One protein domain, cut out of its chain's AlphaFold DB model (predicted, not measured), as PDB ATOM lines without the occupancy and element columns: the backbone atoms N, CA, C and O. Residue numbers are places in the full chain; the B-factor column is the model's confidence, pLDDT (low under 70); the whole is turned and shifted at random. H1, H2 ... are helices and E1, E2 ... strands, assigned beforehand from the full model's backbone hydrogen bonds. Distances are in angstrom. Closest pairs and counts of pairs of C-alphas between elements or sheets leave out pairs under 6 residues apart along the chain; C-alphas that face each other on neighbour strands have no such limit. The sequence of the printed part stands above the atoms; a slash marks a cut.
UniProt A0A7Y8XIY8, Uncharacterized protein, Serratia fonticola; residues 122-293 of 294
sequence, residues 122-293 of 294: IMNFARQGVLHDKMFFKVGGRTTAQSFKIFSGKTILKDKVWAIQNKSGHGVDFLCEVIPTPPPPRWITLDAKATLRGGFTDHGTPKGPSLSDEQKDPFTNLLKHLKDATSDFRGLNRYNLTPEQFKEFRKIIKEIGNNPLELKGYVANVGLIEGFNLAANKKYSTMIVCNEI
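This is residues 122 to 293 of the 294 residues of an uncharacterized protein of Serratia fonticola (UniProt A0A7Y8XIY8). A strongly twisted sheet of six strands is curled like part of a barrel, and a helical hairpin, H4 and H5, packs at one end of it, H4 crossing over E3. The short helices H1 and H2 are on the opposite face from H4, and H3 sits next to H2 and E1. The printed part has 172 residues, with five named helices and six named strands in the order H1 H2 E1 H3 E2 E3 E4 H4 H5 E5 E6. The sheet, E1 E6 E5 E4 E3 E2, is mixed, and the class is mixed, helices and strands. The whole is compact, with a radius of gyration of the C-alphas of 16.5 A and spans of 51 by 36 by 31 A.

H1, residues 122 to 127, and H2, residues 131 to 134, touch only at the corner, where the C-alphas of Phe 125 and Leu 131, their closest, are 4.6 A apart. E1, residues 135 to 137, is an edge strand, parallel to E6, residues 288 to 292, with N 136 and O 288 within hydrogen-bond range at 2.9 A. H2 touches H3, residues 148 to 152, closest at the C-alphas of His 132 and Phe 148, 5.2 A. E2, residues 155 to 165, the other edge strand, bends by 78 degrees at residue 159. E2, E3, residues 171 to 179, and E4, residues 187 to 196, form a meander, each strand the antiparallel neighbour of the one before; N 162 and O 175 are within hydrogen-bond range at 2.9 A, as are N 188 and O 176 at 2.9 A. H4, residues 218 to 232, has a height over the sheet of 7.3 A and runs across the strands, at 67 degrees to E3 on the local plane. H5, residues 243 to 258, touches H4 with residues 246 to 253 alone, opposite ways at a tilt of 37 degrees, only just steep; the C-alphas of Thr 230 and Phe 246 are closest, 5.9 A. E4, H4, H5 and E5, residues 263 to 273, make a strand-helix-strand unit, two parallel neighbour strands with helices between; N 266 and O 189 are within hydrogen-bond range at 2.9 A. E5 and E6 are a hairpin, with N 269 and O 289 at 2.8 A. The sheet has helices on both faces, three layers: H4 and H5 on one, H1 on the other. In H1, H3, H4 and H5 every O i to N i+4 pair is within hydrogen-bond range; H2 is too short for one.

H1 begins at C-alpha 122, (15.974, -22.264, -22.420). E2 measures 23.5 A, E3 24.4 A, E4 29.1 A, H4 21.0 A, H5 23.0 A and E5 31.8 A from first to last C-alpha. E6 ends at C-alpha 292, (7.459, -9.135, -17.954).

The C-alphas of Arg 142 and Gly 235 are farthest apart, 52.6 A. The printed part has no cut; the links E4 to H4 and E5 to E6 are long. Residues 168 to 170, 208 to 215 and 275 have pLDDT under 70.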
ATOM      1  N   ILE A 122      16.694 -22.563 -23.663       91.56
ATOM      2  CA  ILE A 122      15.974 -22.264 -22.420       91.56
ATOM      3  C   ILE A 122      15.716 -23.559 -21.642       91.56
ATOM      4  O   ILE A 122      16.074 -23.640 -20.467       91.56
ATOM      5  N   MET A 123      15.176 -24.595 -22.294       89.00
ATOM      6  CA  MET A 123      14.874 -25.883 -21.660       89.00
ATOM      7  C   MET A 123      16.125 -26.556 -21.095       89.00
ATOM      8  O   MET A 123      16.108 -27.050 -19.968       89.00
ATOM      9  N   ASN A 124      17.220 -26.564 -21.856       88.75
ATOM     10  CA  ASN A 124      18.471 -27.176 -21.430       88.75
ATOM     11  C   ASN A 124      19.041 -26.454 -20.202       88.75
ATOM     12  O   ASN A 124      19.314 -27.086 -19.183       88.75
ATOM     13  N   PHE A 125      19.133 -25.121 -20.233       94.06
ATOM     14  CA  PHE A 125      19.599 -24.363 -19.069       94.06
ATOM     15  C   PHE A 125      18.676 -24.504 -17.859       94.06
ATOM     16  O   PHE A 125      19.157 -24.494 -16.724       94.06
ATOM     17  N   ALA A 126      17.366 -24.646 -18.069       91.75
ATOM     18  CA  ALA A 126      16.413 -24.845 -16.985       91.75
ATOM     19  C   ALA A 126      16.640 -26.197 -16.297       91.75
ATOM     20  O   ALA A 126      16.773 -26.249 -15.077       91.75
ATOM     21  N   ARG A 127      16.793 -27.273 -17.079       88.06
ATOM     22  CA  ARG A 127      17.070 -28.633 -16.581       88.06
ATOM     23  C   ARG A 127      18.454 -28.788 -15.959       88.06
ATOM     24  O   ARG A 127      18.630 -29.568 -15.029       88.06
ATOM     25  N   GLN A 128      19.427 -28.012 -16.426       92.38
ATOM     26  CA  GLN A 128      20.740 -27.899 -15.787       92.38
ATOM     27  C   GLN A 128      20.698 -27.079 -14.487       92.38
ATOM     28  O   GLN A 128      21.667 -27.078 -13.735       92.38
ATOM     29  N   GLY A 129      19.592 -26.381 -14.206       93.25
ATOM     30  CA  GLY A 129      19.451 -25.537 -13.023       93.25
ATOM     31  C   GLY A 129      20.253 -24.239 -13.093       93.25
ATOM     32  O   GLY A 129      20.636 -23.725 -12.053       93.25
ATOM     33  N   VAL A 130      20.512 -23.708 -14.293       96.19
ATOM     34  CA  VAL A 130      21.326 -22.492 -14.506       96.19
ATOM     35  C   VAL A 130      20.608 -21.395 -15.300       96.19
ATOM     36  O   VAL A 130      21.166 -20.323 -15.521       96.19
ATOM     37  N   LEU A 131      19.364 -21.623 -15.744       95.81
ATOM     38  CA  LEU A 131      18.614 -20.645 -16.549       95.81
ATOM     39  C   LEU A 131      18.458 -19.291 -15.846       95.81
ATOM     40  O   LEU A 131      18.618 -18.249 -16.475       95.81
ATOM     41  N   HIS A 132      18.200 -19.296 -14.540       96.12
ATOM     42  CA  HIS A 132      18.000 -18.080 -13.749       96.12
ATOM     43  C   HIS A 132      19.258 -17.189 -13.653       96.12
ATOM     44  O   HIS A 132      19.136 -15.993 -13.387       96.12
ATOM     45  N   ASP A 133      20.446 -17.738 -13.927       96.44
ATOM     46  CA  ASP A 133      21.709 -16.991 -14.011       96.44
ATOM     47  C   ASP A 133      22.043 -16.537 -15.444       96.44
ATOM     48  O   ASP A 133      22.879 -15.658 -15.640       96.44
ATOM     49  N   LYS A 134      21.385 -17.123 -16.452       95.81
ATOM     50  CA  LYS A 134      21.621 -16.873 -17.888       95.81
ATOM     51  C   LYS A 134      20.538 -16.027 -18.557       95.81
ATOM     52  O   LYS A 134      20.672 -15.629 -19.714       95.81
ATOM     53  N   MET A 135      19.455 -15.769 -17.844       94.94
ATOM     54  CA  MET A 135      18.336 -14.954 -18.283       94.94
ATOM     55  C   MET A 135      18.443 -13.575 -17.640       94.94
ATOM     56  O   MET A 135      18.693 -13.498 -16.444       94.94
ATOM     57  N   PHE A 136      18.267 -12.495 -18.396       95.00
ATOM     58  CA  PHE A 136      18.525 -11.127 -17.935       95.00
ATOM     59  C   PHE A 136      17.314 -10.229 -18.122       95.00
ATOM     60  O   PHE A 136      16.665 -10.285 -19.162       95.00
ATOM     61  N   PHE A 137      17.036  -9.341 -17.172       91.00
ATOM     62  CA  PHE A 137      15.996  -8.332 -17.365       91.00
ATOM     63  C   PHE A 137      16.464  -7.221 -18.306       91.00
ATOM     64  O   PHE A 137      17.619  -6.783 -18.272       91.00
ATOM     65  N   LYS A 138      15.554  -6.736 -19.156       84.50
ATOM     66  CA  LYS A 138      15.828  -5.582 -20.013       84.50
ATOM     67  C   LYS A 138      16.020  -4.327 -19.158       84.50
ATOM     68  O   LYS A 138      15.103  -3.891 -18.471       84.50
ATOM     69  N   VAL A 139      17.190  -3.700 -19.273       79.06
ATOM     70  CA  VAL A 139      17.512  -2.429 -18.599       79.06
ATOM     71  C   VAL A 139      17.863  -1.340 -19.614       79.06
ATOM     72  O   VAL A 139      18.418  -1.626 -20.679       79.06
ATOM     73  N   GLY A 140      17.539  -0.083 -19.307       73.62
ATOM     74  CA  GLY A 140      17.893   1.074 -20.137       73.62
ATOM     75  C   GLY A 140      19.400   1.374 -20.139       73.62
ATOM     76  O   GLY A 140      20.151   0.857 -19.317       73.62
ATOM     77  N   GLY A 141      19.858   2.202 -21.082       75.12
ATOM     78  CA  GLY A 141      21.228   2.733 -21.095       75.12
ATOM     79  C   GLY A 141      22.345   1.689 -21.267       75.12
ATOM     80  O   GLY A 141      22.138   0.615 -21.837       75.12
ATOM     81  N   ARG A 142      23.553   2.023 -20.790       80.75
ATOM     82  CA  ARG A 142      24.779   1.205 -20.923       80.75
ATOM     83  C   ARG A 142      25.075   0.303 -19.715       80.75
ATOM     84  O   ARG A 142      26.089  -0.384 -19.720       80.75
ATOM     85  N   THR A 143      24.208   0.292 -18.705       84.12
ATOM     86  CA  THR A 143      24.379  -0.503 -17.480       84.12
ATOM     87  C   THR A 143      24.393  -1.997 -17.790       84.12
ATOM     88  O   THR A 143      23.550  -2.461 -18.560       84.12
ATOM     89  N   THR A 144      25.318  -2.746 -17.185       84.38
ATOM     90  CA  THR A 144      25.335  -4.216 -17.238       84.38
ATOM     91  C   THR A 144      24.009  -4.764 -16.726       84.38
ATOM     92  O   THR A 144      23.482  -4.291 -15.717       84.38
ATOM     93  N   ALA A 145      23.437  -5.733 -17.436       89.94
ATOM     94  CA  ALA A 145      22.156  -6.293 -17.047       89.94
ATOM     95  C   ALA A 145      22.305  -7.222 -15.837       89.94
ATOM     96  O   ALA A 145      23.291  -7.947 -15.707       89.94
ATOM     97  N   GLN A 146      21.296  -7.226 -14.972       92.69
ATOM     98  CA  GLN A 146      21.197  -8.191 -13.883       92.69
ATOM     99  C   GLN A 146      20.509  -9.463 -14.374       92.69
ATOM    100  O   GLN A 146      19.545  -9.401 -15.149       92.69
ATOM    101  N   SER A 147      21.007 -10.612 -13.917       95.38
ATOM    102  CA  SER A 147      20.346 -11.888 -14.166       95.38
ATOM    103  C   SER A 147      18.988 -11.935 -13.465       95.38
ATOM    104  O   SER A 147      18.713 -11.169 -12.536       95.38
ATOM    105  N   PHE A 148      18.136 -12.862 -13.887       95.12
ATOM    106  CA  PHE A 148      16.826 -13.085 -13.305       95.12
ATOM    107  C   PHE A 148      16.940 -13.356 -11.808       95.12
ATOM    108  O   PHE A 148      16.195 -12.762 -11.032       95.12
ATOM    109  N   LYS A 149      17.913 -14.176 -11.398       95.88
ATOM    110  CA  LYS A 149      18.184 -14.468  -9.989       95.88
ATOM    111  C   LYS A 149      18.520 -13.220  -9.185       95.88
ATOM    112  O   LYS A 149      17.935 -13.020  -8.129       95.88
ATOM    113  N   ILE A 150      19.431 -12.383  -9.678       94.19
ATOM    114  CA  ILE A 150      19.854 -11.169  -8.966       94.19
ATOM    115  C   ILE A 150      18.695 -10.176  -8.870       94.19
ATOM    116  O   ILE A 150      18.450  -9.622  -7.806       94.19
ATOM    117  N   PHE A 151      17.970  -9.969  -9.969       92.44
ATOM    118  CA  PHE A 151      16.903  -8.975 -10.029       92.44
ATOM    119  C   PHE A 151      15.661  -9.384  -9.225       92.44
ATOM    120  O   PHE A 151      15.075  -8.565  -8.527       92.44
ATOM    121  N   SER A 152      15.235 -10.647  -9.335       91.81
ATOM    122  CA  SER A 152      14.004 -11.133  -8.691       91.81
ATOM    123  C   SER A 152      14.232 -11.776  -7.321       91.81
ATOM    124  O   SER A 152      13.276 -11.987  -6.579       91.81
ATOM    125  N   GLY A 153      15.474 -12.153  -7.002       94.31
ATOM    126  CA  GLY A 153      15.799 -13.002  -5.856       94.31
ATOM    127  C   GLY A 153      15.366 -14.465  -6.024       94.31
ATOM    128  O   GLY A 153      15.437 -15.224  -5.060       94.31
ATOM    129  N   LYS A 154      14.897 -14.873  -7.213       95.75
ATOM    130  CA  LYS A 154      14.292 -16.190  -7.460       95.75
ATOM    131  C   LYS A 154      15.209 -17.143  -8.227       95.75
ATOM    132  O   LYS A 154      15.927 -16.765  -9.146       95.75
ATOM    133  N   THR A 155      15.104 -18.420  -7.893       97.00
ATOM    134  CA  THR A 155      15.815 -19.548  -8.495       97.00
ATOM    135  C   THR A 155      14.794 -20.500  -9.103       97.00
ATOM    136  O   THR A 155      13.835 -20.881  -8.438       97.00
ATOM    137  N   ILE A 156      15.008 -20.891 -10.357       96.25
ATOM    138  CA  ILE A 156      14.181 -21.887 -11.055       96.25
ATOM    139  C   ILE A 156      14.562 -23.293 -10.580       96.25
ATOM    140  O   ILE A 156      15.740 -23.656 -10.623       96.25
ATOM    141  N   LEU A 157      13.572 -24.086 -10.166       95.25
ATOM    142  CA  LEU A 157      13.766 -25.477  -9.757       95.25
ATOM    143  C   LEU A 157      13.883 -26.392 -10.979       95.25
ATOM    144  O   LEU A 157      12.910 -26.602 -11.696       95.25
ATOM    145  N   LYS A 158      15.064 -26.983 -11.186       92.56
ATOM    146  CA  LYS A 158      15.385 -27.785 -12.382       92.56
ATOM    147  C   LYS A 158      14.439 -28.966 -12.653       92.56
ATOM    148  O   LYS A 158      14.171 -29.277 -13.809       92.56
ATOM    149  N   ASP A 159      13.905 -29.585 -11.599       91.44
ATOM    150  CA  ASP A 159      13.033 -30.769 -11.686       91.44
ATOM    151  C   ASP A 159      11.545 -30.398 -11.844       91.44
ATOM    152  O   ASP A 159      10.674 -31.263 -11.938       91.44
ATOM    153  N   LYS A 160      11.243 -29.096 -11.868       93.56
ATOM    154  CA  LYS A 160       9.893 -28.524 -11.931       93.56
ATOM    155  C   LYS A 160       9.779 -27.567 -13.114       93.56
ATOM    156  O   LYS A 160       9.371 -26.417 -12.972       93.56
ATOM    157  N   VAL A 161      10.195 -28.062 -14.280       92.88
ATOM    158  CA  VAL A 161      10.195 -27.346 -15.560       92.88
ATOM    159  C   VAL A 161       9.465 -28.186 -16.601       92.88
ATOM    160  O   VAL A 161       9.816 -29.346 -16.830       92.88
ATOM    161  N   TRP A 162       8.485 -27.591 -17.278       91.56
ATOM    162  CA  TRP A 162       7.694 -28.265 -18.308       91.56
ATOM    163  C   TRP A 162       7.487 -27.384 -19.535       91.56
ATOM    164  O   TRP A 162       7.270 -26.185 -19.406       91.56
ATOM    165  N   ALA A 163       7.488 -28.009 -20.712       89.19
ATOM    166  CA  ALA A 163       6.852 -27.461 -21.907       89.19
ATOM    167  C   ALA A 163       5.468 -28.103 -22.027       89.19
ATOM    168  O   ALA A 163       5.357 -29.332 -21.973       89.19
ATOM    169  N   ILE A 164       4.418 -27.296 -22.155       87.81
ATOM    170  CA  ILE A 164       3.029 -27.768 -22.222       87.81
ATOM    171  C   ILE A 164       2.550 -27.572 -23.654       87.81
ATOM    172  O   ILE A 164       1.741 -26.694 -23.941       87.81
ATOM    173  N   GLN A 165       3.079 -28.389 -24.561       83.62
ATOM    174  CA  GLN A 165       2.758 -28.364 -25.986       83.62
ATOM    175  C   GLN A 165       2.052 -29.664 -26.385       83.62
ATOM    176  O   GLN A 165       2.408 -30.754 -25.930       83.62
ATOM    177  N   ASN A 166       1.034 -29.555 -27.236       76.88
ATOM    178  CA  ASN A 166       0.395 -30.727 -27.829       76.88
ATOM    179  C   ASN A 166       1.239 -31.298 -28.988       76.88
ATOM    180  O   ASN A 166       2.192 -30.675 -29.453       76.88
ATOM    181  N   LYS A 167       0.854 -32.472 -29.511       70.75
ATOM    182  CA  LYS A 167       1.496 -33.113 -30.684       70.75
ATOM    183  C   LYS A 167       1.609 -32.219 -31.932       70.75
ATOM    184  O   LYS A 167       2.443 -32.507 -32.784       70.75
ATOM    185  N   SER A 168       0.797 -31.167 -32.046       65.69
ATOM    186  CA  SER A 168       0.828 -30.208 -33.159       65.69
ATOM    187  C   SER A 168       1.757 -29.011 -32.903       65.69
ATOM    188  O   SER A 168       1.849 -28.132 -33.754       65.69
ATOM    189  N   GLY A 169       2.436 -28.956 -31.753       66.56
ATOM    190  CA  GLY A 169       3.344 -27.867 -31.383       66.56
ATOM    191  C   GLY A 169       2.647 -26.614 -30.849       66.56
ATOM    192  O   GLY A 169       3.295 -25.591 -30.685       66.56
ATOM    193  N   HIS A 170       1.338 -26.665 -30.574       69.88
ATOM    194  CA  HIS A 170       0.619 -25.546 -29.957       69.88
ATOM    195  C   HIS A 170       0.611 -25.710 -28.436       69.88
ATOM    196  O   HIS A 170       0.265 -26.788 -27.932       69.88
ATOM    197  N   GLY A 171       0.933 -24.648 -27.697       76.88
ATOM    198  CA  GLY A 171       0.932 -24.702 -26.243       76.88
ATOM    199  C   GLY A 171       1.660 -23.562 -25.551       76.88
ATOM    200  O   GLY A 171       1.877 -22.500 -26.127       76.88
ATOM    201  N   VAL A 172       2.037 -23.823 -24.302       78.25
ATOM    202  CA  VAL A 172       2.929 -22.968 -23.517       78.25
ATOM    203  C   VAL A 172       4.345 -23.504 -23.630       78.25
ATOM    204  O   VAL A 172       4.590 -24.672 -23.315       78.25
ATOM    205  N   ASP A 173       5.271 -22.635 -24.026       77.69
ATOM    206  CA  ASP A 173       6.668 -23.013 -24.220       77.69
ATOM    207  C   ASP A 173       7.309 -23.471 -22.905       77.69
ATOM    208  O   ASP A 173       7.978 -24.504 -22.867       77.69
ATOM    209  N   PHE A 174       7.067 -22.740 -21.809       89.81
ATOM    210  CA  PHE A 174       7.669 -23.028 -20.505       89.81
ATOM    211  C   PHE A 174       6.753 -22.699 -19.332       89.81
ATOM    212  O   PHE A 174       6.274 -21.576 -19.216       89.81
ATOM    213  N   LEU A 175       6.637 -23.636 -18.392       94.19
ATOM    214  CA  LEU A 175       6.148 -23.443 -17.028       94.19
ATOM    215  C   LEU A 175       7.225 -23.911 -16.047       94.19
ATOM    216  O   LEU A 175       7.729 -25.027 -16.183       94.19
ATOM    217  N   CYS A 176       7.560 -23.083 -15.058       94.69
ATOM    218  CA  CYS A 176       8.582 -23.393 -14.061       94.69
ATOM    219  C   CYS A 176       8.135 -23.041 -12.637       94.69
ATOM    220  O   CYS A 176       7.506 -22.002 -12.428       94.69
ATOM    221  N   GLU A 177       8.534 -23.855 -11.659       96.12
ATOM    222  CA  GLU A 177       8.492 -23.481 -10.238       96.12
ATOM    223  C   GLU A 177       9.723 -22.642  -9.860       96.12
ATOM    224  O   GLU A 177      10.845 -22.931 -10.298       96.12
ATOM    225  N   VAL A 178       9.531 -21.623  -9.020       96.94
ATOM    226  CA  VAL A 178      10.603 -20.767  -8.501       96.94
ATOM    227  C   VAL A 178      10.600 -20.668  -6.976       96.94
ATOM    228  O   VAL A 178       9.553 -20.650  -6.338       96.94
ATOM    229  N   ILE A 179      11.795 -20.546  -6.395       96.44
ATOM    230  CA  ILE A 179      12.038 -20.383  -4.952       96.44
ATOM    231  C   ILE A 179      12.978 -19.194  -4.680       96.44
ATOM    232  O   ILE A 179      13.744 -18.834  -5.571       96.44
ATOM    233  N   PRO A 180      12.991 -18.588  -3.481       95.19
ATOM    234  CA  PRO A 180      12.116 -18.866  -2.345       95.19
ATOM    235  C   PRO A 180      10.709 -18.293  -2.551       95.19
ATOM    236  O   PRO A 180      10.517 -17.326  -3.286       95.19
ATOM    237  N   THR A 181       9.729 -18.881  -1.875       89.06
ATOM    238  CA  THR A 181       8.369 -18.350  -1.702       89.06
ATOM    239  C   THR A 181       7.944 -18.591  -0.258       89.06
ATOM    240  O   THR A 181       8.128 -19.723   0.202       89.06
ATOM    241  N   PRO A 182       7.358 -17.611   0.459       88.31
ATOM    242  CA  PRO A 182       7.015 -16.239   0.041       88.31
ATOM    243  C   PRO A 182       8.227 -15.291  -0.144       88.31
ATOM    244  O   PRO A 182       9.325 -15.626   0.307       88.31
ATOM    245  N   PRO A 183       8.043 -14.116  -0.797       90.94
ATOM    246  CA  PRO A 183       6.796 -13.632  -1.422       90.94
ATOM    247  C   PRO A 183       6.484 -14.348  -2.755       90.94
ATOM    248  O   PRO A 183       7.380 -14.996  -3.292       90.94
ATOM    249  N   PRO A 184       5.257 -14.264  -3.311       91.44
ATOM    250  CA  PRO A 184       4.946 -14.735  -4.670       91.44
ATOM    251  C   PRO A 184       5.828 -14.064  -5.750       91.44
ATOM    252  O   PRO A 184       6.452 -13.033  -5.480       91.44
ATOM    253  N   PRO A 185       5.918 -14.612  -6.975       93.88
ATOM    254  CA  PRO A 185       5.239 -15.817  -7.455       93.88
ATOM    255  C   PRO A 185       5.977 -17.104  -7.062       93.88
ATOM    256  O   PRO A 185       7.196 -17.077  -6.837       93.88
ATOM    257  N   ARG A 186       5.242 -18.222  -7.033       95.94
ATOM    258  CA  ARG A 186       5.775 -19.593  -7.062       95.94
ATOM    259  C   ARG A 186       5.937 -20.143  -8.473       95.94
ATOM    260  O   ARG A 186       6.810 -20.974  -8.703       95.94
ATOM    261  N   TRP A 187       5.139 -19.664  -9.418       95.56
ATOM    262  CA  TRP A 187       5.113 -20.141 -10.793       95.56
ATOM    263  C   TRP A 187       5.495 -19.025 -11.760       95.56
ATOM    264  O   TRP A 187       5.037 -17.887 -11.653       95.56
ATOM    265  N   ILE A 188       6.322 -19.354 -12.747       94.94
ATOM    266  CA  ILE A 188       6.578 -18.471 -13.885       94.94
ATOM    267  C   ILE A 188       6.276 -19.197 -15.189       94.94
ATOM    268  O   ILE A 188       6.554 -20.390 -15.321       94.94
ATOM    269  N   THR A 189       5.743 -18.466 -16.163       93.50
ATOM    270  CA  THR A 189       5.603 -18.934 -17.545       93.50
ATOM    271  C   THR A 189       6.486 -18.099 -18.463       93.50
ATOM    272  O   THR A 189       6.578 -16.882 -18.285       93.50
ATOM    273  N   LEU A 190       7.152 -18.736 -19.429       91.00
ATOM    274  CA  LEU A 190       7.999 -18.051 -20.411       91.00
ATOM    275  C   LEU A 190       7.484 -18.326 -21.824       91.00
ATOM    276  O   LEU A 190       7.240 -19.478 -22.167       91.00
ATOM    277  N   ASP A 191       7.365 -17.272 -22.626       89.31
ATOM    278  CA  ASP A 191       7.181 -17.336 -24.080       89.31
ATOM    279  C   ASP A 191       8.532 -17.062 -24.751       89.31
ATOM    280  O   ASP A 191       9.146 -16.012 -24.520       89.31
ATOM    281  N   ALA A 192       9.037 -18.011 -25.535       88.81
ATOM    282  CA  ALA A 192      10.355 -17.907 -26.141       88.81
ATOM    283  C   ALA A 192      10.253 -17.253 -27.523       88.81
ATOM    284  O   ALA A 192       9.632 -17.768 -28.447       88.81
ATOM    285  N   LYS A 193      10.922 -16.113 -27.702       86.75
ATOM    286  CA  LYS A 193      11.036 -15.443 -29.002       86.75
ATOM    287  C   LYS A 193      12.484 -15.418 -29.431       86.75
ATOM    288  O   LYS A 193      13.350 -15.050 -28.649       86.75
ATOM    289  N   ALA A 194      12.756 -15.752 -30.683       84.88
ATOM    290  CA  ALA A 194      14.120 -15.837 -31.176       84.88
ATOM    291  C   ALA A 194      14.416 -14.793 -32.256       84.88
ATOM    292  O   ALA A 194      13.543 -14.392 -33.025       84.88
ATOM    293  N   THR A 195      15.666 -14.346 -32.332       82.38
ATOM    294  CA  THR A 195      16.159 -13.480 -33.408       82.38
ATOM    295  C   THR A 195      17.543 -13.943 -33.834       82.38
ATOM    296  O   THR A 195      18.455 -13.958 -33.012       82.38
ATOM    297  N   LEU A 196      17.716 -14.258 -35.119       75.31
ATOM    298  CA  LEU A 196      19.011 -14.594 -35.714       75.31
ATOM    299  C   LEU A 196      19.620 -13.364 -36.403       75.31
ATOM    300  O   LEU A 196      18.936 -12.693 -37.177       75.31
ATOM    301  N   ARG A 197      20.891 -13.047 -36.125       74.44
ATOM    302  CA  ARG A 197      21.640 -11.939 -36.759       74.44
ATOM    303  C   ARG A 197      23.105 -12.318 -36.973       74.44
ATOM    304  O   ARG A 197      23.613 -13.178 -36.275       74.44
ATOM    305  N   GLY A 198      23.814 -11.622 -37.864       70.00
ATOM    306  CA  GLY A 198      25.274 -11.790 -37.990       70.00
ATOM    307  C   GLY A 198      26.048 -11.351 -36.737       70.00
ATOM    308  O   GLY A 198      27.130 -11.848 -36.461       70.00
ATOM    309  N   GLY A 199      25.471 -10.449 -35.942       75.31
ATOM    310  CA  GLY A 199      26.033  -9.986 -34.680       75.31
ATOM    311  C   GLY A 199      25.115  -8.980 -33.990       75.31
ATOM    312  O   GLY A 199      24.114  -8.525 -34.556       75.31
ATOM    313  N   PHE A 200      25.461  -8.626 -32.757       85.38
ATOM    314  CA  PHE A 200      24.774  -7.614 -31.958       85.38
ATOM    315  C   PHE A 200      25.768  -6.527 -31.557       85.38
ATOM    316  O   PHE A 200      26.943  -6.807 -31.337       85.38
ATOM    317  N   THR A 201      25.301  -5.284 -31.443       86.94
ATOM    318  CA  THR A 201      26.122  -4.208 -30.876       86.94
ATOM    319  C   THR A 201      26.391  -4.468 -29.390       86.94
ATOM    320  O   THR A 201      25.640  -5.203 -28.739       86.94
ATOM    321  N   ASP A 202      27.410  -3.808 -28.832       87.38
ATOM    322  CA  ASP A 202      27.846  -3.950 -27.429       87.38
ATOM    323  C   ASP A 202      26.717  -3.854 -26.388       87.38
ATOM    324  O   ASP A 202      26.812  -4.433 -25.305       87.38
ATOM    325  N   HIS A 203      25.643  -3.133 -26.718       85.81
ATOM    326  CA  HIS A 203      24.481  -2.910 -25.852       85.81
ATOM    327  C   HIS A 203      23.147  -3.252 -26.532       85.81
ATOM    328  O   HIS A 203      22.080  -2.915 -26.012       85.81
ATOM    329  N   GLY A 204      23.199  -3.879 -27.708       83.50
ATOM    330  CA  GLY A 204      22.021  -4.283 -28.462       83.50
ATOM    331  C   GLY A 204      21.246  -5.394 -27.758       83.50
ATOM    332  O   GLY A 204      21.803  -6.170 -26.985       83.50
ATOM    333  N   THR A 205      19.951  -5.476 -28.050       84.56
ATOM    334  CA  THR A 205      19.076  -6.566 -27.609       84.56
ATOM    335  C   THR A 205      18.380  -7.210 -28.807       84.56
ATOM    336  O   THR A 205      18.177  -6.546 -29.834       84.56
ATOM    337  N   PRO A 206      17.990  -8.491 -28.707       82.81
ATOM    338  CA  PRO A 206      17.077  -9.095 -29.667       82.81
ATOM    339  C   PRO A 206      15.745  -8.341 -29.655       82.81
ATOM    340  O   PRO A 206      15.206  -7.998 -28.600       82.81
ATOM    341  N   LYS A 207      15.240  -8.046 -30.854       72.50
ATOM    342  CA  LYS A 207      13.896  -7.511 -31.067       72.50
ATOM    343  C   LYS A 207      13.039  -8.667 -31.569       72.50
ATOM    344  O   LYS A 207      13.050  -8.944 -32.767       72.50
ATOM    345  N   GLY A 208      12.376  -9.358 -30.645       60.12
ATOM    346  CA  GLY A 208      11.393 -10.375 -30.991       60.12
ATOM    347  C   GLY A 208      10.133  -9.759 -31.611       60.12
ATOM    348  O   GLY A 208       9.909  -8.549 -31.483       60.12
ATOM    349  N   PRO A 209       9.317 -10.572 -32.301       61.06
ATOM    350  CA  PRO A 209       7.994 -10.154 -32.743       61.06
ATOM    351  C   PRO A 209       7.119  -9.763 -31.545       61.06
ATOM    352  O   PRO A 209       7.330 -10.235 -30.425       61.06
ATOM    353  N   SER A 210       6.133  -8.900 -31.789       61.16
ATOM    354  CA  SER A 210       5.113  -8.565 -30.794       61.16
ATOM    355  C   SER A 210       4.372  -9.820 -30.328       61.16
ATOM    356  O   SER A 210       4.195 -10.763 -31.098       61.16
ATOM    357  N   LEU A 211       3.918  -9.807 -29.075       64.00
ATOM    358  CA  LEU A 211       3.037 -10.844 -28.540       64.00
ATOM    359  C   LEU A 211       1.699 -10.845 -29.287       64.00
ATOM    360  O   LEU A 211       1.161  -9.767 -29.566       64.00
ATOM    361  N   SER A 212       1.158 -12.035 -29.568       60.44
ATOM    362  CA  SER A 212      -0.255 -12.160 -29.952       60.44
ATOM    363  C   SER A 212      -1.161 -11.774 -28.779       60.44
ATOM    364  O   SER A 212      -0.698 -11.677 -27.641       60.44
ATOM    365  N   ASP A 213      -2.449 -11.542 -29.028       62.38
ATOM    366  CA  ASP A 213      -3.379 -11.148 -27.963       62.38
ATOM    367  C   ASP A 213      -3.511 -12.232 -26.883       62.38
ATOM    368  O   ASP A 213      -3.529 -11.913 -25.698       62.38
ATOM    369  N   GLU A 214      -3.462 -13.513 -27.257       58.12
ATOM    370  CA  GLU A 214      -3.439 -14.632 -26.307       58.12
ATOM    371  C   GLU A 214      -2.158 -14.660 -25.467       58.12
ATOM    372  O   GLU A 214      -2.173 -15.080 -24.313       58.12
ATOM    373  N   GLN A 215      -1.039 -14.198 -26.027       58.53
ATOM    374  CA  GLN A 215       0.242 -14.130 -25.325       58.53
ATOM    375  C   GLN A 215       0.345 -12.919 -24.389       58.53
ATOM    376  O   GLN A 215       1.263 -12.873 -23.572       58.53
ATOM    377  N   LYS A 216      -0.576 -11.950 -24.484       73.50
ATOM    378  CA  LYS A 216      -0.663 -10.813 -23.555       73.50
ATOM    379  C   LYS A 216      -1.359 -11.174 -22.240       73.50
ATOM    380  O   LYS A 216      -1.174 -10.457 -21.270       73.50
ATOM    381  N   ASP A 217      -2.088 -12.292 -22.180       81.31
ATOM    382  CA  ASP A 217      -2.667 -12.818 -20.940       81.31
ATOM    383  C   ASP A 217      -2.036 -14.179 -20.575       81.31
ATOM    384  O   ASP A 217      -2.574 -15.248 -20.900       81.31
ATOM    385  N   PRO A 218      -0.875 -14.169 -19.892       78.12
ATOM    386  CA  PRO A 218      -0.150 -15.390 -19.561       78.12
ATOM    387  C   PRO A 218      -0.947 -16.300 -18.621       78.12
ATOM    388  O   PRO A 218      -0.773 -17.518 -18.657       78.12
ATOM    389  N   PHE A 219      -1.832 -15.730 -17.799       83.88
ATOM    390  CA  PHE A 219      -2.661 -16.474 -16.860       83.88
ATOM    391  C   PHE A 219      -3.737 -17.273 -17.585       83.88
ATOM    392  O   PHE A 219      -3.812 -18.497 -17.425       83.88
ATOM    393  N   THR A 220      -4.534 -16.607 -18.421       85.88
ATOM    394  CA  THR A 220      -5.595 -17.267 -19.186       85.88
ATOM    395  C   THR A 220      -5.009 -18.296 -20.143       85.88
ATOM    396  O   THR A 220      -5.515 -19.421 -20.220       85.88
ATOM    397  N   ASN A 221      -3.903 -17.960 -20.815       84.81
ATOM    398  CA  ASN A 221      -3.242 -18.869 -21.744       84.81
ATOM    399  C   ASN A 221      -2.709 -20.131 -21.043       84.81
ATOM    400  O   ASN A 221      -2.995 -21.254 -21.470       84.81
ATOM    401  N   LEU A 222      -1.997 -19.974 -19.919       89.31
ATOM    402  CA  LEU A 222      -1.477 -21.111 -19.162       89.31
ATOM    403  C   LEU A 222      -2.600 -21.990 -18.605       89.31
ATOM    404  O   LEU A 222      -2.556 -23.213 -18.754       89.31
ATOM    405  N   LEU A 223      -3.614 -21.391 -17.977       89.12
ATOM    406  CA  LEU A 223      -4.723 -22.151 -17.405       89.12
ATOM    407  C   LEU A 223      -5.499 -22.922 -18.467       89.12
ATOM    408  O   LEU A 223      -5.886 -24.062 -18.208       89.12
ATOM    409  N   LYS A 224      -5.713 -22.329 -19.647       90.12
ATOM    410  CA  LYS A 224      -6.323 -23.022 -20.784       90.12
ATOM    411  C   LYS A 224      -5.520 -24.272 -21.135       90.12
ATOM    412  O   LYS A 224      -6.062 -25.370 -21.096       90.12
ATOM    413  N   HIS A 225      -4.217 -24.131 -21.371       90.56
ATOM    414  CA  HIS A 225      -3.378 -25.260 -21.771       90.56
ATOM    415  C   HIS A 225      -3.216 -26.331 -20.686       90.56
ATOM    416  O   HIS A 225      -3.222 -27.520 -21.004       90.56
ATOM    417  N   LEU A 226      -3.149 -25.958 -19.404       92.81
ATOM    418  CA  LEU A 226      -3.159 -26.922 -18.299       92.81
ATOM    419  C   LEU A 226      -4.491 -27.693 -18.221       92.81
ATOM    420  O   LEU A 226      -4.496 -28.911 -18.010       92.81
ATOM    421  N   LYS A 227      -5.631 -27.010 -18.392       92.94
ATOM    422  CA  LYS A 227      -6.964 -27.640 -18.401       92.94
ATOM    423  C   LYS A 227      -7.143 -28.557 -19.611       92.94
ATOM    424  O   LYS A 227      -7.604 -29.685 -19.441       92.94
ATOM    425  N   ASP A 228      -6.718 -28.129 -20.794       91.94
ATOM    426  CA  ASP A 228      -6.747 -28.942 -22.014       91.94
ATOM    427  C   ASP A 228      -5.879 -30.199 -21.849       91.94
ATOM    428  O   ASP A 228      -6.330 -31.314 -22.104       91.94
ATOM    429  N   ALA A 229      -4.657 -30.052 -21.327       91.31
ATOM    430  CA  ALA A 229      -3.752 -31.178 -21.117       91.31
ATOM    431  C   ALA A 229      -4.285 -32.186 -20.086       91.31
ATOM    432  O   ALA A 229      -4.204 -33.398 -20.289       91.31
ATOM    433  N   THR A 230      -4.862 -31.702 -18.982       93.94
ATOM    434  CA  THR A 230      -5.414 -32.577 -17.936       93.94
ATOM    435  C   THR A 230      -6.735 -33.232 -18.341       93.94
ATOM    436  O   THR A 230      -6.973 -34.381 -17.972       93.94
ATOM    437  N   SER A 231      -7.586 -32.558 -19.117       92.62
ATOM    438  CA  SER A 231      -8.828 -33.148 -19.638       92.62
ATOM    439  C   SER A 231      -8.562 -34.207 -20.714       92.62
ATOM    440  O   SER A 231      -9.199 -35.260 -20.703       92.62
ATOM    441  N   ASP A 232      -7.562 -33.995 -21.574       91.38
ATOM    442  CA  ASP A 232      -7.178 -34.940 -22.630       91.38
ATOM    443  C   ASP A 232      -6.377 -36.152 -22.115       91.38
ATOM    444  O   ASP A 232      -6.190 -37.121 -22.853       91.38
ATOM    445  N   PHE A 233      -5.932 -36.141 -20.849       91.25
ATOM    446  CA  PHE A 233      -5.087 -37.190 -20.258       91.25
ATOM    447  C   PHE A 233      -5.692 -38.597 -20.353       91.25
ATOM    448  O   PHE A 233      -4.986 -39.550 -20.672       91.25
ATOM    449  N   ARG A 234      -7.000 -38.734 -20.090       87.50
ATOM    450  CA  ARG A 234      -7.723 -40.018 -20.202       87.50
ATOM    451  C   ARG A 234      -8.194 -40.327 -21.627       87.50
ATOM    452  O   ARG A 234      -8.718 -41.410 -21.860       87.50
ATOM    453  N   GLY A 235      -8.070 -39.361 -22.536       89.38
ATOM    454  CA  GLY A 235      -8.411 -39.503 -23.945       89.38
ATOM    455  C   GLY A 235      -7.189 -39.907 -24.764       89.38
ATOM    456  O   GLY A 235      -6.503 -40.878 -24.461       89.38
ATOM    457  N   LEU A 236      -6.900 -39.133 -25.810       87.69
ATOM    458  CA  LEU A 236      -5.770 -39.386 -26.709       87.69
ATOM    459  C   LEU A 236      -4.402 -39.036 -26.097       87.69
ATOM    460  O   LEU A 236      -3.376 -39.297 -26.736       87.69
ATOM    461  N   ASN A 237      -4.386 -38.407 -24.913       86.25
ATOM    462  CA  ASN A 237      -3.200 -37.905 -24.225       86.25
ATOM    463  C   ASN A 237      -2.240 -37.185 -25.191       86.25
ATOM    464  O   ASN A 237      -1.059 -37.518 -25.324       86.25
ATOM    465  N   ARG A 238      -2.759 -36.201 -25.932       86.19
ATOM    466  CA  ARG A 238      -2.031 -35.441 -26.964       86.19
ATOM    467  C   ARG A 238      -0.906 -34.582 -26.397       86.19
ATOM    468  O   ARG A 238      -0.060 -34.139 -27.165       86.19
ATOM    469  N   TYR A 239      -0.889 -34.376 -25.088       86.94
ATOM    470  CA  TYR A 239       0.180 -33.701 -24.352       86.94
ATOM    471  C   TYR A 239       1.198 -34.684 -23.755       86.94
ATOM    472  O   TYR A 239       2.181 -34.257 -23.161       86.94
ATOM    473  N   ASN A 240       0.979 -35.995 -23.927       88.31
ATOM    474  CA  ASN A 240       1.853 -37.066 -23.451       88.31
ATOM    475  C   ASN A 240       2.215 -36.933 -21.961       88.31
ATOM    476  O   ASN A 240       3.373 -37.102 -21.573       88.31
ATOM    477  N   LEU A 241       1.228 -36.592 -21.129       90.88
ATOM    478  CA  LEU A 241       1.443 -36.451 -19.695       90.88
ATOM    479  C   LEU A 241       1.650 -37.823 -19.052       90.88
ATOM    480  O   LEU A 241       0.995 -38.803 -19.414       90.88
ATOM    481  N   THR A 242       2.519 -37.856 -18.049       93.00
ATOM    482  CA  THR A 242       2.618 -38.945 -17.066       93.00
ATOM    483  C   THR A 242       1.552 -38.791 -15.969       93.00
ATOM    484  O   THR A 242       1.039 -37.683 -15.766       93.00
ATOM    485  N   PRO A 243       1.215 -39.856 -15.216       94.19
ATOM    486  CA  PRO A 243       0.317 -39.755 -14.060       94.19
ATOM    487  C   PRO A 243       0.775 -38.728 -13.013       94.19
ATOM    488  O   PRO A 243      -0.053 -38.036 -12.414       94.19
ATOM    489  N   GLU A 244       2.085 -38.597 -12.808       93.44
ATOM    490  CA  GLU A 244       2.701 -37.643 -11.885       93.44
ATOM    491  C   GLU A 244       2.496 -36.209 -12.379       93.44
ATOM    492  O   GLU A 244       2.005 -35.365 -11.630       93.44
ATOM    493  N   GLN A 245       2.778 -35.947 -13.661       93.06
ATOM    494  CA  GLN A 245       2.522 -34.642 -14.281       93.06
ATOM    495  C   GLN A 245       1.034 -34.291 -14.277       93.06
ATOM    496  O   GLN A 245       0.679 -33.150 -14.003       93.06
ATOM    497  N   PHE A 246       0.148 -35.260 -14.516       94.25
ATOM    498  CA  PHE A 246      -1.296 -35.049 -14.432       94.25
ATOM    499  C   PHE A 246      -1.727 -34.581 -13.034       94.25
ATOM    500  O   PHE A 246      -2.491 -33.619 -12.911       94.25
ATOM    501  N   LYS A 247      -1.234 -35.228 -11.968       95.88
ATOM    502  CA  LYS A 247      -1.516 -34.813 -10.582       95.88
ATOM    503  C   LYS A 247      -0.958 -33.421 -10.294       95.88
ATOM    504  O   LYS A 247      -1.673 -32.589  -9.735       95.88
ATOM    505  N   GLU A 248       0.277 -33.165 -10.714       94.88
ATOM    506  CA  GLU A 248       0.945 -31.882 -10.510       94.88
ATOM    507  C   GLU A 248       0.202 -30.747 -11.223       94.88
ATOM    508  O   GLU A 248      -0.135 -29.743 -10.605       94.88
ATOM    509  N   PHE A 249      -0.170 -30.923 -12.490       95.38
ATOM    510  CA  PHE A 249      -0.868 -29.894 -13.261       95.38
ATOM    511  C   PHE A 249      -2.232 -29.559 -12.654       95.38
ATOM    512  O   PHE A 249      -2.607 -28.392 -12.587       95.38
ATOM    513  N   ARG A 250      -2.957 -30.550 -12.115       95.50
ATOM    514  CA  ARG A 250      -4.207 -30.289 -11.376       95.50
ATOM    515  C   ARG A 250      -3.985 -29.497 -10.093       95.50
ATOM    516  O   ARG A 250      -4.862 -28.719  -9.720       95.50
ATOM    517  N   LYS A 251      -2.853 -29.693  -9.416       94.81
ATOM    518  CA  LYS A 251      -2.472 -28.898  -8.245       94.81
ATOM    519  C   LYS A 251      -2.161 -27.459  -8.653       94.81
ATOM    520  O   LYS A 251      -2.748 -26.548  -8.082       94.81
ATOM    521  N   ILE A 252      -1.355 -27.270  -9.697       94.62
ATOM    522  CA  ILE A 252      -0.999 -25.950 -10.237       94.62
ATOM    523  C   ILE A 252      -2.251 -25.163 -10.650       94.62
ATOM    524  O   ILE A 252      -2.395 -24.005 -10.267       94.62
ATOM    525  N   ILE A 253      -3.202 -25.797 -11.352       94.38
ATOM    526  CA  ILE A 253      -4.483 -25.168 -11.730       94.38
ATOM    527  C   ILE A 253      -5.216 -24.617 -10.499       94.38
ATOM    528  O   ILE A 253      -5.764 -23.518 -10.562       94.38
ATOM    529  N   LYS A 254      -5.245 -25.368  -9.390       93.81
ATOM    530  CA  LYS A 254      -5.898 -24.926  -8.149       93.81
ATOM    531  C   LYS A 254      -5.132 -23.792  -7.475       93.81
ATOM    532  O   LYS A 254      -5.756 -22.829  -7.053       93.81
ATOM    533  N   GLU A 255      -3.808 -23.897  -7.373       91.56
ATOM    534  CA  GLU A 255      -2.968 -22.871  -6.739       91.56
ATOM    535  C   GLU A 255      -3.094 -21.526  -7.459       91.56
ATOM    536  O   GLU A 255      -3.459 -20.527  -6.845       91.56
ATOM    537  N   ILE A 256      -2.886 -21.527  -8.778       90.19
ATOM    538  CA  ILE A 256      -2.978 -20.331  -9.619       90.19
ATOM    539  C   ILE A 256      -4.421 -19.808  -9.665       90.19
ATOM    540  O   ILE A 256      -4.644 -18.604  -9.590       90.19
ATOM    541  N   GLY A 257      -5.417 -20.700  -9.742       87.75
ATOM    542  CA  GLY A 257      -6.831 -20.317  -9.730       87.75
ATOM    543  C   GLY A 257      -7.286 -19.661  -8.422       87.75
ATOM    544  O   GLY A 257      -8.159 -18.799  -8.457       87.75
ATOM    545  N   ASN A 258      -6.686 -20.035  -7.288       89.94
ATOM    546  CA  ASN A 258      -6.989 -19.446  -5.982       89.94
ATOM    547  C   ASN A 258      -6.246 -18.124  -5.743       89.94
ATOM    548  O   ASN A 258      -6.751 -17.269  -5.018       89.94
ATOM    549  N   ASN A 259      -5.051 -17.958  -6.315       89.69
ATOM    550  CA  ASN A 259      -4.263 -16.736  -6.198       89.69
ATOM    551  C   ASN A 259      -3.497 -16.448  -7.504       89.69
ATOM    552  O   ASN A 259      -2.400 -16.977  -7.699       89.69
ATOM    553  N   PRO A 260      -4.014 -15.563  -8.376       86.19
ATOM    554  CA  PRO A 260      -3.342 -15.204  -9.624       86.19
ATOM    555  C   PRO A 260      -1.939 -14.607  -9.445       86.19
ATOM    556  O   PRO A 260      -1.116 -14.734 -10.347       86.19
ATOM    557  N   LEU A 261      -1.624 -14.022  -8.277       90.50
ATOM    558  CA  LEU A 261      -0.284 -13.495  -7.970       90.50
ATOM    559  C   LEU A 261       0.787 -14.592  -7.880       90.50
ATOM    560  O   LEU A 261       1.981 -14.290  -7.911       90.50
ATOM    561  N   GLU A 262       0.380 -15.861  -7.771       92.81
ATOM    562  CA  GLU A 262       1.299 -16.998  -7.806       92.81
ATOM    563  C   GLU A 262       1.924 -17.224  -9.179       92.81
ATOM    564  O   GLU A 262       2.897 -17.970  -9.264       92.81
ATOM    565  N   LEU A 263       1.407 -16.585 -10.231       93.12
ATOM    566  CA  LEU A 263       1.916 -16.705 -11.587       93.12
ATOM    567  C   LEU A 263       2.435 -15.362 -12.108       93.12
ATOM    568  O   LEU A 263       1.731 -14.355 -12.081       93.12
ATOM    569  N   LYS A 264       3.637 -15.373 -12.690       92.94
ATOM    570  CA  LYS A 264       4.121 -14.287 -13.557       92.94
ATOM    571  C   LYS A 264       4.488 -14.786 -14.947       92.94
ATOM    572  O   LYS A 264       5.105 -15.840 -15.093       92.94
ATOM    573  N   GLY A 265       4.136 -14.010 -15.967       92.56
ATOM    574  CA  GLY A 265       4.505 -14.278 -17.353       92.56
ATOM    575  C   GLY A 265       5.684 -13.432 -17.814       92.56
ATOM    576  O   GLY A 265       5.755 -12.240 -17.515       92.56
ATOM    577  N   TYR A 266       6.585 -14.028 -18.589       91.88
ATOM    578  CA  TYR A 266       7.680 -13.311 -19.234       91.88
ATOM    579  C   TYR A 266       7.821 -13.709 -20.700       91.88
ATOM    580  O   TYR A 266       7.563 -14.845 -21.084       91.88
ATOM    581  N   VAL A 267       8.331 -12.785 -21.507       90.88
ATOM    582  CA  VAL A 267       8.843 -13.070 -22.849       90.88
ATOM    583  C   VAL A 267      10.354 -13.167 -22.778       90.88
ATOM    584  O   VAL A 267      11.012 -12.176 -22.451       90.88
ATOM    585  N   ALA A 268      10.912 -14.322 -23.119       92.38
ATOM    586  CA  ALA A 268      12.348 -14.533 -23.239       92.38
ATOM    587  C   ALA A 268      12.786 -14.293 -24.690       92.38
ATOM    588  O   ALA A 268      12.580 -15.128 -25.565       92.38
ATOM    589  N   ASN A 269      13.398 -13.136 -24.952       92.12
ATOM    590  CA  ASN A 269      13.946 -12.805 -26.265       92.12
ATOM    591  C   ASN A 269      15.373 -13.348 -26.369       92.12
ATOM    592  O   ASN A 269      16.293 -12.817 -25.748       92.12
ATOM    593  N   VAL A 270      15.547 -14.395 -27.165       91.94
ATOM    594  CA  VAL A 270      16.805 -15.101 -27.391       91.94
ATOM    595  C   VAL A 270      17.472 -14.571 -28.658       91.94
ATOM    596  O   VAL A 270      16.931 -14.669 -29.760       91.94
ATOM    597  N   GLY A 271      18.659 -13.994 -28.510       88.75
ATOM    598  CA  GLY A 271      19.499 -13.590 -29.631       88.75
ATOM    599  C   GLY A 271      20.458 -14.706 -30.024       88.75
ATOM    600  O   GLY A 271      21.268 -15.146 -29.210       88.75
ATOM    601  N   LEU A 272      20.381 -15.129 -31.281       80.75
ATOM    602  CA  LEU A 272      21.266 -16.118 -31.881       80.75
ATOM    603  C   LEU A 272      22.157 -15.448 -32.936       80.75
ATOM    604  O   LEU A 272      21.732 -14.501 -33.610       80.75
ATOM    605  N   ILE A 273      23.385 -15.943 -33.071       78.69
ATOM    606  CA  ILE A 273      24.322 -15.578 -34.143       78.69
ATOM    607  C   ILE A 273      24.515 -16.730 -35.135       78.69
ATOM    608  O   ILE A 273      23.873 -17.776 -35.016       78.69
ATOM    609  N   GLU A 274      25.379 -16.526 -36.132       70.06
ATOM    610  CA  GLU A 274      25.776 -17.541 -37.111       70.06
ATOM    611  C   GLU A 274      26.101 -18.897 -36.451       70.06
ATOM    612  O   GLU A 274      26.626 -18.969 -35.332       70.06
ATOM    613  N   GLY A 275      25.700 -19.986 -37.115       66.12
ATOM    614  CA  GLY A 275      25.730 -21.334 -36.538       66.12
ATOM    615  C   GLY A 275      24.687 -21.595 -35.440       66.12
ATOM    616  O   GLY A 275      24.780 -22.605 -34.753       66.12
ATOM    617  N   PHE A 276      23.701 -20.707 -35.254       71.88
ATOM    618  CA  PHE A 276      22.672 -20.801 -34.203       71.88
ATOM    619  C   PHE A 276      23.244 -20.812 -32.776       71.88
ATOM    620  O   PHE A 276      22.634 -21.331 -31.834       71.88
ATOM    621  N   ASN A 277      24.420 -20.211 -32.604       77.44
ATOM    622  CA  ASN A 277      25.048 -20.058 -31.301       77.44
ATOM    623  C   ASN A 277      24.341 -18.968 -30.499       77.44
ATOM    624  O   ASN A 277      23.912 -17.949 -31.052       77.44
ATOM    625  N   LEU A 278      24.237 -19.165 -29.187       87.88
ATOM    626  CA  LEU A 278      23.711 -18.137 -28.300       87.88
ATOM    627  C   LEU A 278      24.644 -16.923 -28.305       87.88
ATOM    628  O   LEU A 278      25.842 -17.044 -28.058       87.88
ATOM    629  N   ALA A 279      24.088 -15.750 -28.589       90.81
ATOM    630  CA  ALA A 279      24.861 -14.523 -28.629       90.81
ATOM    631  C   ALA A 279      25.250 -14.054 -27.212       90.81
ATOM    632  O   ALA A 279      24.614 -14.411 -26.217       90.81
ATOM    633  N   ALA A 280      26.252 -13.180 -27.138       93.31
ATOM    634  CA  ALA A 280      26.627 -12.427 -25.944       93.31
ATOM    635  C   ALA A 280      27.156 -11.043 -26.351       93.31
ATOM    636  O   ALA A 280      27.555 -10.838 -27.499       93.31
ATOM    637  N   ASN A 281      27.151 -10.084 -25.425       92.12
ATOM    638  CA  ASN A 281      27.804  -8.786 -25.595       92.12
ATOM    639  C   ASN A 281      28.271  -8.224 -24.242       92.12
ATOM    640  O   ASN A 281      28.137  -8.873 -23.206       92.12
ATOM    641  N   LYS A 282      28.803  -6.994 -24.234       90.88
ATOM    642  CA  LYS A 282      29.293  -6.341 -23.007       90.88
ATOM    643  C   LYS A 282      28.218  -6.187 -21.926       90.88
ATOM    644  O   LYS A 282      28.554  -6.073 -20.753       90.88
ATOM    645  N   LYS A 283      26.938  -6.141 -22.310       91.50
ATOM    646  CA  LYS A 283      25.811  -5.925 -21.397       91.50
ATOM    647  C   LYS A 283      25.162  -7.222 -20.908       91.50
ATOM    648  O   LYS A 283      24.693  -7.255 -19.772       91.50
ATOM    649  N   TYR A 284      25.133  -8.253 -21.749       92.31
ATOM    650  CA  TYR A 284      24.494  -9.542 -21.500       92.31
ATOM    651  C   TYR A 284      25.490 -10.668 -21.796       92.31
ATOM    652  O   TYR A 284      25.844 -10.896 -22.955       92.31
ATOM    653  N   SER A 285      25.918 -11.403 -20.766       92.00
ATOM    654  CA  SER A 285      26.832 -12.546 -20.938       92.00
ATOM    655  C   SER A 285      26.179 -13.725 -21.665       92.00
ATOM    656  O   SER A 285      26.873 -14.534 -22.272       92.00
ATOM    657  N   THR A 286      24.847 -13.790 -21.657       93.06
ATOM    658  CA  THR A 286      24.035 -14.591 -22.576       93.06
ATOM    659  C   THR A 286      22.841 -13.771 -23.041       93.06
ATOM    660  O   THR A 286      22.157 -13.135 -22.241       93.06
ATOM    661  N   MET A 287      22.564 -13.783 -24.343       93.12
ATOM    662  CA  MET A 287      21.536 -12.944 -24.960       93.12
ATOM    663  C   MET A 287      20.126 -13.539 -24.812       93.12
ATOM    664  O   MET A 287      19.416 -13.719 -25.797       93.12
ATOM    665  N   ILE A 288      19.724 -13.849 -23.580       94.88
ATOM    666  CA  ILE A 288      18.362 -14.249 -23.208       94.88
ATOM    667  C   ILE A 288      17.776 -13.091 -22.401       94.88
ATOM    668  O   ILE A 288      18.011 -12.971 -21.199       94.88
ATOM    669  N   VAL A 289      17.065 -12.194 -23.082       93.31
ATOM    670  CA  VAL A 289      16.566 -10.940 -22.505       93.31
ATOM    671  C   VAL A 289      15.075 -11.044 -22.221       93.31
ATOM    672  O   VAL A 289      14.255 -11.154 -23.136       93.31
ATOM    673  N   CYS A 290      14.718 -10.955 -20.949       91.62
ATOM    674  CA  CYS A 290      13.357 -11.065 -20.468       91.62
ATOM    675  C   CYS A 290      12.660  -9.728 -20.284       91.62
ATOM    676  O   CYS A 290      13.239  -8.744 -19.813       91.62
ATOM    677  N   ASN A 291      11.377  -9.740 -20.628       89.81
ATOM    678  CA  ASN A 291      10.423  -8.686 -20.323       89.81
ATOM    679  C   ASN A 291       9.213  -9.329 -19.650       89.81
ATOM    680  O   ASN A 291       8.750 -10.371 -20.108       89.81
ATOM    681  N   GLU A 292       8.719  -8.724 -18.578       89.25
ATOM    682  CA  GLU A 292       7.459  -9.135 -17.954       89.25
ATOM    683  C   GLU A 292       6.295  -8.839 -18.906       89.25
ATOM    684  O   GLU A 292       6.269  -7.786 -19.556       89.25
ATOM    685  N   ILE A 293       5.371  -9.790 -19.020       85.75
ATOM    686  CA  ILE A 293       4.112  -9.612 -19.743       85.75
ATOM    687  C   ILE A 293       3.184  -8.851 -18.795       85.75
ATOM    688  O   ILE A 293       2.975  -9.295 -17.667       85.75
TER     689      ILE A 293